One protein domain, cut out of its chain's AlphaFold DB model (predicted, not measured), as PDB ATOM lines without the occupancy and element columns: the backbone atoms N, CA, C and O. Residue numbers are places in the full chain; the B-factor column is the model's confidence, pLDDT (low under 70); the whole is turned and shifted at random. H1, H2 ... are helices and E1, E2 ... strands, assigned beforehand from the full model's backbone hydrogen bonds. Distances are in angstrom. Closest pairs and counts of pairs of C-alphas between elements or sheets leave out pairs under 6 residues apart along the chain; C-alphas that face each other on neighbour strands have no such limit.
ATOM      1  N   SER A   2      11.614 -42.806 -67.108       54.66
ATOM      2  CA  SER A   2      11.885 -42.142 -65.824       54.66
ATOM      3  C   SER A   2      13.204 -42.691 -65.299       54.66
ATOM      4  O   SER A   2      13.277 -43.871 -64.947       54.66
ATOM      5  N   ASP A   3      14.244 -41.866 -65.318       68.62
ATOM      6  CA  ASP A   3      15.539 -42.252 -64.780       68.62
ATOM      7  C   ASP A   3      15.441 -42.220 -63.252       68.62
ATOM      8  O   ASP A   3      15.056 -41.218 -62.644       68.62
ATOM      9  N   LYS A   4      15.734 -43.353 -62.609       76.19
ATOM     10  CA  LYS A   4      15.815 -43.416 -61.148       76.19
ATOM     11  C   LYS A   4      17.167 -42.858 -60.723       76.19
ATOM     12  O   LYS A   4      18.190 -43.525 -60.873       76.19
ATOM     13  N   LEU A   5      17.172 -41.645 -60.183       81.06
ATOM     14  CA  LEU A   5      18.372 -41.027 -59.636       81.06
ATOM     15  C   LEU A   5      18.635 -41.549 -58.228       81.06
ATOM     16  O   LEU A   5      17.731 -41.656 -57.402       81.06
ATOM     17  N   THR A   6      19.897 -41.871 -57.950       84.38
ATOM     18  CA  THR A   6      20.338 -42.272 -56.609       84.38
ATOM     19  C   THR A   6      20.739 -41.029 -55.820       84.38
ATOM     20  O   THR A   6      21.859 -40.534 -55.947       84.38
ATOM     21  N   ILE A   7      19.818 -40.528 -55.002       87.38
ATOM     22  CA  ILE A   7      19.940 -39.275 -54.248       87.38
ATOM     23  C   ILE A   7      20.311 -39.599 -52.792       87.38
ATOM     24  O   ILE A   7      19.803 -40.581 -52.248       87.38
ATOM     25  N   PRO A   8      21.222 -38.862 -52.137       91.75
ATOM     26  CA  PRO A   8      21.468 -39.040 -50.706       91.75
ATOM     27  C   PRO A   8      20.228 -38.710 -49.867       91.75
ATOM     28  O   PRO A   8      19.422 -37.862 -50.244       91.75
ATOM     29  N   THR A   9      20.078 -39.376 -48.723       94.38
ATOM     30  CA  THR A   9      19.060 -38.996 -47.737       94.38
ATOM     31  C   THR A   9      19.621 -38.031 -46.702       94.38
ATOM     32  O   THR A   9      20.837 -37.910 -46.520       94.38
ATOM     33  N   PHE A  10      18.715 -37.337 -46.027       95.50
ATOM     34  CA  PHE A  10      18.990 -36.418 -44.936       95.50
ATOM     35  C   PHE A  10      17.995 -36.665 -43.815       95.50
ATOM     36  O   PHE A  10      16.831 -36.961 -44.076       95.50
ATOM     37  N   GLU A  11      18.465 -36.520 -42.583       96.00
ATOM     38  CA  GLU A  11      17.634 -36.561 -41.386       96.00
ATOM     39  C   GLU A  11      17.251 -35.117 -41.036       96.00
ATOM     40  O   GLU A  11      18.107 -34.300 -40.679       96.00
ATOM     41  N   VAL A  12      15.967 -34.783 -41.168       95.44
ATOM     42  CA  VAL A  12      15.428 -33.452 -40.860       95.44
ATOM     43  C   VAL A  12      14.712 -33.497 -39.517       95.44
ATOM     44  O   VAL A  12      13.655 -34.113 -39.380       95.44
ATOM     45  N   TYR A  13      15.291 -32.831 -38.523       95.44
ATOM     46  CA  TYR A  13      14.730 -32.697 -37.183       95.44
ATOM     47  C   TYR A  13      13.873 -31.434 -37.139       95.44
ATOM     48  O   TYR A  13      14.362 -30.345 -37.455       95.44
ATOM     49  N   VAL A  14      12.610 -31.561 -36.726       94.62
ATOM     50  CA  VAL A  14      11.689 -30.423 -36.588       94.62
ATOM     51  C   VAL A  14      11.424 -30.092 -35.122       94.62
ATOM     52  O   VAL A  14      11.599 -30.927 -34.243       94.62
ATOM     53  N   LEU A  15      11.022 -28.855 -34.833       91.38
ATOM     54  CA  LEU A  15      10.796 -28.377 -33.462       91.38
ATOM     55  C   LEU A  15       9.607 -29.054 -32.768       91.38
ATOM     56  O   LEU A  15       9.589 -29.150 -31.545       91.38
ATOM     57  N   SER A  16       8.605 -29.488 -33.532       87.56
ATOM     58  CA  SER A  16       7.325 -29.981 -33.012       87.56
ATOM     59  C   SER A  16       7.301 -31.471 -32.679       87.56
ATOM     60  O   SER A  16       6.279 -31.950 -32.194       87.56
ATOM     61  N   GLN A  17       8.369 -32.218 -32.964       86.81
ATOM     62  CA  GLN A  17       8.392 -33.666 -32.763       86.81
ATOM     63  C   GLN A  17       9.805 -34.155 -32.402       86.81
ATOM     64  O   GLN A  17      10.798 -33.521 -32.757       86.81
ATOM     65  N   GLU A  18       9.898 -35.281 -31.688       82.00
ATOM     66  CA  GLU A  18      11.191 -35.865 -31.292       82.00
ATOM     67  C   GLU A  18      11.869 -36.641 -32.431       82.00
ATOM     68  O   GLU A  18      13.096 -36.665 -32.515       82.00
ATOM     69  N   GLU A  19      11.085 -37.250 -33.323       88.50
ATOM     70  CA  GLU A  19      11.600 -38.039 -34.445       88.50
ATOM     71  C   GLU A  19      12.007 -37.165 -35.643       88.50
ATOM     72  O   GLU A  19      11.412 -36.125 -35.937       88.50
ATOM     73  N   CYS A  20      13.027 -37.607 -36.379       91.38
ATOM     74  CA  CYS A  20      13.441 -36.961 -37.622       91.38
ATOM     75  C   CYS A  20      12.775 -37.607 -38.840       91.38
ATOM     76  O   CYS A  20      12.433 -38.789 -38.832       91.38
ATOM     77  N   PHE A  21      12.643 -36.832 -39.914       92.94
ATOM     78  CA  PHE A  21      12.309 -37.369 -41.228       92.94
ATOM     79  C   PHE A  21      13.605 -37.764 -41.947       92.94
ATOM     80  O   PHE A  21      14.396 -36.882 -42.272       92.94
ATOM     81  N   ASP A  22      13.829 -39.060 -42.189       93.19
ATOM     82  CA  ASP A  22      14.966 -39.569 -42.980       93.19
ATOM     83  C   ASP A  22      14.520 -39.828 -44.422       93.19
ATOM     84  O   ASP A  22      13.768 -40.766 -44.701       93.19
ATOM     85  N   GLY A  23      14.967 -38.980 -45.347       93.81
ATOM     86  CA  GLY A  23      14.499 -39.042 -46.724       93.81
ATOM     87  C   GLY A  23      15.296 -38.206 -47.710       93.81
ATOM     88  O   GLY A  23      16.199 -37.457 -47.345       93.81
ATOM     89  N   ALA A  24      14.965 -38.342 -48.994       94.19
ATOM     90  CA  ALA A  24      15.509 -37.455 -50.018       94.19
ATOM     91  C   ALA A  24      14.922 -36.049 -49.833       94.19
ATOM     92  O   ALA A  24      13.704 -35.904 -49.712       94.19
ATOM     93  N   VAL A  25      15.780 -35.030 -49.826       95.06
ATOM     94  CA  VAL A  25      15.358 -33.628 -49.737       95.06
ATOM     95  C   VAL A  25      15.221 -33.057 -51.142       95.06
ATOM     96  O   VAL A  25      16.122 -33.169 -51.973       95.06
ATOM     97  N   VAL A  26      14.075 -32.444 -51.398       94.81
ATOM     98  CA  VAL A  26      13.657 -31.878 -52.676       94.81
ATOM     99  C   VAL A  26      13.159 -30.456 -52.435       94.81
ATOM    100  O   VAL A  26      12.627 -30.137 -51.369       94.81
ATOM    101  N   ALA A  27      13.332 -29.585 -53.424       94.50
ATOM    102  CA  ALA A  27      12.706 -28.276 -53.398       94.50
ATOM    103  C   ALA A  27      11.171 -28.392 -53.411       94.50
ATOM    104  O   ALA A  27      10.626 -29.293 -54.055       94.50
ATOM    105  N   PRO A  28      10.442 -27.486 -52.735       94.06
ATOM    106  CA  PRO A  28       8.978 -27.485 -52.743       94.06
ATOM    107  C   PRO A  28       8.336 -27.432 -54.137       94.06
ATOM    108  O   PRO A  28       7.248 -27.970 -54.327       94.06
ATOM    109  N   ASP A  29       9.011 -26.825 -55.116       92.56
ATOM    110  CA  ASP A  29       8.572 -26.776 -56.516       92.56
ATOM    111  C   ASP A  29       8.854 -28.069 -57.306       92.56
ATOM    112  O   ASP A  29       8.435 -28.187 -58.457       92.56
ATOM    113  N   LYS A  30       9.546 -29.036 -56.687       90.62
ATOM    114  CA  LYS A  30       9.971 -30.318 -57.263       90.62
ATOM    115  C   LYS A  30      10.895 -30.196 -58.483       90.62
ATOM    116  O   LYS A  30      11.032 -31.160 -59.233       90.62
ATOM    117  N   GLN A  31      11.555 -29.052 -58.678       89.69
ATOM    118  CA  GLN A  31      12.463 -28.825 -59.812       89.69
ATOM    119  C   GLN A  31      13.929 -29.120 -59.487       89.69
ATOM    120  O   GLN A  31      14.739 -29.312 -60.395       89.69
ATOM    121  N   SER A  32      14.280 -29.205 -58.204       90.69
ATOM    122  CA  SER A  32      15.632 -29.539 -57.754       90.69
ATOM    123  C   SER A  32      15.616 -30.444 -56.523       90.69
ATOM    124  O   SER A  32      14.617 -30.530 -55.808       90.69
ATOM    125  N   PHE A  33      16.722 -31.143 -56.290       92.44
ATOM    126  CA  PHE A  33      16.934 -31.995 -55.124       92.44
ATOM    127  C   PHE A  33      18.292 -31.705 -54.492       92.44
ATOM    128  O   PHE A  33      19.203 -31.221 -55.163       92.44
ATOM    129  N   ALA A  34      18.434 -32.021 -53.209       93.38
ATOM    130  CA  ALA A  34      19.689 -31.845 -52.500       93.38
ATOM    131  C   ALA A  34      20.642 -33.019 -52.746       93.38
ATOM    132  O   ALA A  34      20.307 -34.176 -52.476       93.38
ATOM    133  N   SER A  35      21.851 -32.720 -53.220       92.50
ATOM    134  CA  SER A  35      22.935 -33.703 -53.324       92.50
ATOM    135  C   SER A  35      23.932 -33.611 -52.159       92.50
ATOM    136  O   SER A  35      24.653 -34.568 -51.865       92.50
ATOM    137  N   ASP A  36      23.931 -32.486 -51.448       92.88
ATOM    138  CA  ASP A  36      24.757 -32.192 -50.285       92.88
ATOM    139  C   ASP A  36      24.087 -31.129 -49.382       92.88
ATOM    140  O   ASP A  36      22.940 -30.740 -49.606       92.88
ATOM    141  N   MET A  37      24.779 -30.695 -48.322       92.94
ATOM    142  CA  MET A  37      24.277 -29.647 -47.417       92.94
ATOM    143  C   MET A  37      24.180 -28.260 -48.080       92.94
ATOM    144  O   MET A  37      23.143 -27.622 -47.916       92.94
ATOM    145  N   PRO A  38      25.173 -27.796 -48.869       95.25
ATOM    146  CA  PRO A  38      25.039 -26.553 -49.628       95.25
ATOM    147  C   PRO A  38      23.786 -26.477 -50.509       95.25
ATOM    148  O   PRO A  38      23.183 -25.411 -50.624       95.25
ATOM    149  N   ASP A  39      23.372 -27.577 -51.135       95.06
ATOM    150  CA  ASP A  39      22.133 -27.600 -51.911       95.06
ATOM    151  C   ASP A  39      20.886 -27.455 -51.028       95.06
ATOM    152  O   ASP A  39      19.951 -26.753 -51.414       95.06
ATOM    153  N   ILE A  40      20.875 -28.043 -49.826       94.44
ATOM    154  CA  ILE A  40      19.797 -27.823 -48.848       94.44
ATOM    155  C   ILE A  40      19.699 -26.342 -48.494       94.44
ATOM    156  O   ILE A  40      18.602 -25.782 -48.523       94.44
ATOM    157  N   ASP A  41      20.834 -25.703 -48.209       94.31
ATOM    158  CA  ASP A  41      20.871 -24.283 -47.862       94.31
ATOM    159  C   ASP A  41      20.297 -23.424 -48.996       94.31
ATOM    160  O   ASP A  41      19.479 -22.539 -48.742       94.31
ATOM    161  N   LYS A  42      20.641 -23.721 -50.258       96.19
ATOM    162  CA  LYS A  42      20.063 -23.038 -51.430       96.19
ATOM    163  C   LYS A  42      18.550 -23.229 -51.517       96.19
ATOM    164  O   LYS A  42      17.828 -22.265 -51.775       96.19
ATOM    165  N   ILE A  43      18.055 -24.451 -51.308       96.06
ATOM    166  CA  ILE A  43      16.615 -24.736 -51.346       96.06
ATOM    167  C   ILE A  43      15.894 -23.947 -50.244       96.06
ATOM    168  O   ILE A  43      14.893 -23.283 -50.517       96.06
ATOM    169  N   ILE A  44      16.417 -23.959 -49.015       95.06
ATOM    170  CA  ILE A  44      15.849 -23.201 -47.895       95.06
ATOM    171  C   ILE A  44      15.856 -21.701 -48.196       95.06
ATOM    172  O   ILE A  44      14.847 -21.037 -47.968       95.06
ATOM    173  N   GLN A  45      16.950 -21.156 -48.732       95.31
ATOM    174  CA  GLN A  45      17.040 -19.734 -49.069       95.31
ATOM    175  C   GLN A  45      15.983 -19.326 -50.101       95.31
ATOM    176  O   GLN A  45      15.292 -18.326 -49.897       95.31
ATOM    177  N   ASN A  46      15.814 -20.123 -51.157       96.38
ATOM    178  CA  ASN A  46      14.909 -19.810 -52.262       96.38
ATOM    179  C   ASN A  46      13.429 -20.029 -51.921       96.38
ATOM    180  O   ASN A  46      12.579 -19.268 -52.378       96.38
ATOM    181  N   HIS A  47      13.110 -21.061 -51.137       95.69
ATOM    182  CA  HIS A  47      11.723 -21.490 -50.919       95.69
ATOM    183  C   HIS A  47      11.226 -21.315 -49.483       95.69
ATOM    184  O   HIS A  47      10.034 -21.481 -49.235       95.69
ATOM    185  N   GLN A  48      12.110 -21.007 -48.530       96.69
ATOM    186  CA  GLN A  48      11.800 -20.929 -47.095       96.69
ATOM    187  C   GLN A  48      11.155 -22.216 -46.537       96.69
ATOM    188  O   GLN A  48      10.437 -22.186 -45.534       96.69
ATOM    189  N   ALA A  49      11.401 -23.357 -47.186       96.31
ATOM    190  CA  ALA A  49      10.859 -24.666 -46.838       96.31
ATOM    191  C   ALA A  49      11.617 -25.792 -47.559       96.31
ATOM    192  O   ALA A  49      12.334 -25.550 -48.530       96.31
ATOM    193  N   LEU A  50      11.404 -27.028 -47.106       95.62
ATOM    194  CA  LEU A  50      11.892 -28.262 -47.718       95.62
ATOM    195  C   LEU A  50      10.747 -29.237 -47.985       95.62
ATOM    196  O   LEU A  50       9.743 -29.250 -47.270       95.62
ATOM    197  N   LEU A  51      10.944 -30.102 -48.976       95.94
ATOM    198  CA  LEU A  51      10.114 -31.274 -49.204       95.94
ATOM    199  C   LEU A  51      10.955 -32.535 -48.960       95.94
ATOM    200  O   LEU A  51      11.960 -32.747 -49.631       95.94
ATOM    201  N   VAL A  52      10.573 -33.372 -47.997       94.81
ATOM    202  CA  VAL A  52      11.288 -34.614 -47.658       94.81
ATOM    203  C   VAL A  52      10.470 -35.812 -48.116       94.81
ATOM    204  O   VAL A  52       9.264 -35.855 -47.883       94.81
ATOM    205  N   TYR A  53      11.111 -36.785 -48.762       91.62
ATOM    206  CA  TYR A  53      10.481 -38.054 -49.121       91.62
ATOM    207  C   TYR A  53      10.910 -39.182 -48.175       91.62
ATOM    208  O   TYR A  53      11.984 -39.759 -48.353       91.62
ATOM    209  N   ASP A  54      10.059 -39.511 -47.201       86.81
ATOM    210  CA  ASP A  54      10.293 -40.484 -46.115       86.81
ATOM    211  C   ASP A  54       9.439 -41.765 -46.253       86.81
ATOM    212  O   ASP A  54       9.088 -42.404 -45.264       86.81
ATOM    213  N   SER A  55       9.087 -42.144 -47.490       86.06
ATOM    214  CA  SER A  55       7.936 -42.994 -47.895       86.06
ATOM    215  C   SER A  55       6.655 -42.205 -48.166       86.06
ATOM    216  O   SER A  55       5.785 -42.686 -48.891       86.06
ATOM    217  N   THR A  56       6.559 -40.979 -47.655       90.19
ATOM    218  CA  THR A  56       5.537 -39.995 -48.019       90.19
ATOM    219  C   THR A  56       6.179 -38.632 -48.268       90.19
ATOM    220  O   THR A  56       7.309 -38.381 -47.859       90.19
ATOM    221  N   TRP A  57       5.484 -37.739 -48.974       92.50
ATOM    222  CA  TRP A  57       5.959 -36.364 -49.134       92.50
ATOM    223  C   TRP A  57       5.634 -35.546 -47.885       92.50
ATOM    224  O   TRP A  57       4.467 -35.382 -47.527       92.50
ATOM    225  N   ARG A  58       6.668 -35.002 -47.249       94.00
ATOM    226  CA  ARG A  58       6.576 -34.146 -46.066       94.00
ATOM    227  C   ARG A  58       7.003 -32.736 -46.421       94.00
ATOM    228  O   ARG A  58       8.144 -32.516 -46.815       94.00
ATOM    229  N   TYR A  59       6.095 -31.783 -46.269       95.44
ATOM    230  CA  TYR A  59       6.416 -30.366 -46.395       95.44
ATOM    231  C   TYR A  59       6.849 -29.815 -45.038       95.44
ATOM    232  O   TYR A  59       6.104 -29.931 -44.065       95.44
ATOM    233  N   ILE A  60       8.038 -29.220 -44.979       95.50
ATOM    234  CA  ILE A  60       8.639 -28.716 -43.743       95.50
ATOM    235  C   ILE A  60       9.018 -27.244 -43.941       95.50
ATOM    236  O   ILE A  60       9.992 -26.948 -44.637       95.50
ATOM    237  N   PRO A  61       8.277 -26.300 -43.340       96.00
ATOM    238  CA  PRO A  61       8.641 -24.888 -43.341       96.00
ATOM    239  C   PRO A  61       9.972 -24.637 -42.625       96.00
ATOM    240  O   PRO A  61      10.237 -25.253 -41.594       96.00
ATOM    241  N   PHE A  62      10.757 -23.661 -43.088       95.44
ATOM    242  CA  PHE A  62      12.060 -23.325 -42.499       95.44
ATOM    243  C   PHE A  62      11.998 -23.067 -40.987       95.44
ATOM    244  O   PHE A  62      12.810 -23.598 -40.240       95.44
ATOM    245  N   HIS A  63      10.989 -22.329 -40.517       94.94
ATOM    246  CA  HIS A  63      10.826 -22.010 -39.094       94.94
ATOM    247  C   HIS A  63      10.552 -23.235 -38.205       94.94
ATOM    248  O   HIS A  63      10.642 -23.127 -36.986       94.94
ATOM    249  N   GLN A  64      10.187 -24.382 -38.788       95.00
ATOM    250  CA  GLN A  64      10.020 -25.638 -38.058       95.00
ATOM    251  C   GLN A  64      11.298 -26.471 -38.039       95.00
ATOM    252  O   GLN A  64      11.391 -27.390 -37.230       95.00
ATOM    253  N   ILE A  65      12.274 -26.179 -38.902       94.88
ATOM    254  CA  ILE A  65      13.525 -26.928 -38.992       94.88
ATOM    255  C   ILE A  65      14.394 -26.571 -37.790       94.88
ATOM    256  O   ILE A  65      14.767 -25.420 -37.583       94.88
ATOM    257  N   ARG A  66      14.745 -27.586 -37.004       94.94
ATOM    258  CA  ARG A  66      15.670 -27.460 -35.877       94.94
ATOM    259  C   ARG A  66      17.105 -27.738 -36.308       94.94
ATOM    260  O   ARG A  66      18.020 -27.029 -35.904       94.94
ATOM    261  N   MET A  67      17.302 -28.814 -37.062       94.88
ATOM    262  CA  MET A  67      18.614 -29.294 -37.485       94.88
ATOM    263  C   MET A  67      18.451 -30.225 -38.683       94.88
ATOM    264  O   MET A  67      17.448 -30.931 -38.788       94.88
ATOM    265  N   ILE A  68      19.455 -30.258 -39.557       95.25
ATOM    266  CA  ILE A  68      19.532 -31.216 -40.658       95.25
ATOM    267  C   ILE A  68      20.886 -31.910 -40.592       95.25
ATOM    268  O   ILE A  68      21.922 -31.254 -40.480       95.25
ATOM    269  N   THR A  69      20.887 -33.236 -40.654       95.69
ATOM    270  CA  THR A  69      22.106 -34.049 -40.710       95.69
ATOM    271  C   THR A  69      22.086 -34.945 -41.939       95.69
ATOM    272  O   THR A  69      21.051 -35.193 -42.562       95.69
ATOM    273  N   ARG A  70      23.272 -35.389 -42.362       92.88
ATOM    274  CA  ARG A  70      23.392 -36.269 -43.523       92.88
ATOM    275  C   ARG A  70      22.864 -37.650 -43.147       92.88
ATOM    276  O   ARG A  70      23.349 -38.245 -42.187       92.88
ATOM    277  N   GLY A  71      21.920 -38.157 -43.927       89.06
ATOM    278  CA  GLY A  71      21.387 -39.498 -43.762       89.06
ATOM    279  C   GLY A  71      22.408 -40.555 -44.175       89.06
ATOM    280  O   GLY A  71      23.368 -40.304 -44.911       89.06
ATOM    281  N   LYS A  72      22.209 -41.777 -43.679       86.19
ATOM    282  CA  LYS A  72      23.134 -42.902 -43.911       86.19
ATOM    283  C   LYS A  72      22.858 -43.647 -45.215       86.19
ATOM    284  O   LYS A  72      23.579 -44.587 -45.547       86.19
ATOM    285  N   ARG A  73      21.789 -43.286 -45.926       87.88
ATOM    286  CA  ARG A  73      21.250 -44.054 -47.048       87.88
ATOM    287  C   ARG A  73      21.228 -43.219 -48.319       87.88
ATOM    288  O   ARG A  73      21.430 -42.006 -48.325       87.88
ATOM    289  N   ARG A  74      21.011 -43.914 -49.430       85.19
ATOM    290  CA  ARG A  74      20.687 -43.298 -50.712       85.19
ATOM    291  C   ARG A  74      19.337 -43.837 -51.151       85.19
ATOM    292  O   ARG A  74      19.055 -45.020 -50.961       85.19
ATOM    293  N   PHE A  75      18.518 -42.966 -51.709       83.56
ATOM    294  CA  PHE A  75      17.167 -43.253 -52.142       83.56
ATOM    295  C   PHE A  75      17.088 -43.169 -53.667       83.56
ATOM    296  O   PHE A  75      17.626 -42.243 -54.275       83.56
ATOM    297  N   ALA A  76      16.437 -44.151 -54.286       84.50
ATOM    298  CA  ALA A  76      16.190 -44.150 -55.721       84.50
ATOM    299  C   ALA A  76      14.907 -43.362 -56.007       84.50
ATOM    300  O   ALA A  76      13.806 -43.901 -55.889       84.50
ATOM    301  N   LEU A  77      15.054 -42.089 -56.371       83.06
ATOM    302  CA  LEU A  77      13.935 -41.211 -56.694       83.06
ATOM    303  C   LEU A  77      13.721 -41.180 -58.210       83.06
ATOM    304  O   LEU A  77      14.665 -40.990 -58.974       83.06
ATOM    305  N   ALA A  78      12.478 -41.371 -58.645       81.19
ATOM    306  CA  ALA A  78      12.094 -41.150 -60.035       81.19
ATOM    307  C   ALA A  78      12.267 -39.664 -60.376       81.19
ATOM    308  O   ALA A  78      11.755 -38.816 -59.647       81.19
TER     309      ALA A  78
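What this domain is: This is residues 2 to 78 of the 82 residues of an uncharacterized protein of Alicyclobacillus acidoterrestris (UniProt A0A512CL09). One strongly twisted antiparallel sheet folds back on itself, E4 and E3 facing E1 and E5 with E2 as hinge, and helix H1 packs over E3. The 77 printed residues include, in chain order, E1 E2 H1 E3 E4 E5; the sheet's order is E4 E3 E2 E1 E5. The class is mixed, the whole compact: radius of gyration of the C-alphas 11.3 A, spans 35 by 25 by 21 A.

How they stand to each other: Look first at E2, residues 20 to 26. Its residues 20 to 24 pair with E1, residues 3 to 14 (N 10 and O 23, 2.8 A); its residues 24 to 26 pair with E3, residues 49 to 53 (N 26 and O 51, 2.8 A). The edge strands are E5, residues 65 to 78, beside E1 (N 7 and O 75, 2.9 A), and E4, residues 57 to 61, beside E3 (N 58 and O 52, 2.8 A); these N and O pairs are within hydrogen-bond range. H1, residues 37 to 47, is on the sheet at a height of 8.7 A; its closest C-alphas to E3 are Ile 44 and Leu 50, 6.4 A. Every O i to N i+4 pair in H1 is within hydrogen-bond range.

Where its parts are: Find C-alpha 3 at (15.539, -42.252, -64.780); E1 runs 30.8 A from there, bending by 57 degrees at residue 6. E5, 25.4 A, bends by 92 degrees at residue 72 and ends at C-alpha 78, (12.094, -41.150, -60.035).

The domain as a whole: The printed part has no cut and no long link; residues 2 to 3 have pLDDT under 70.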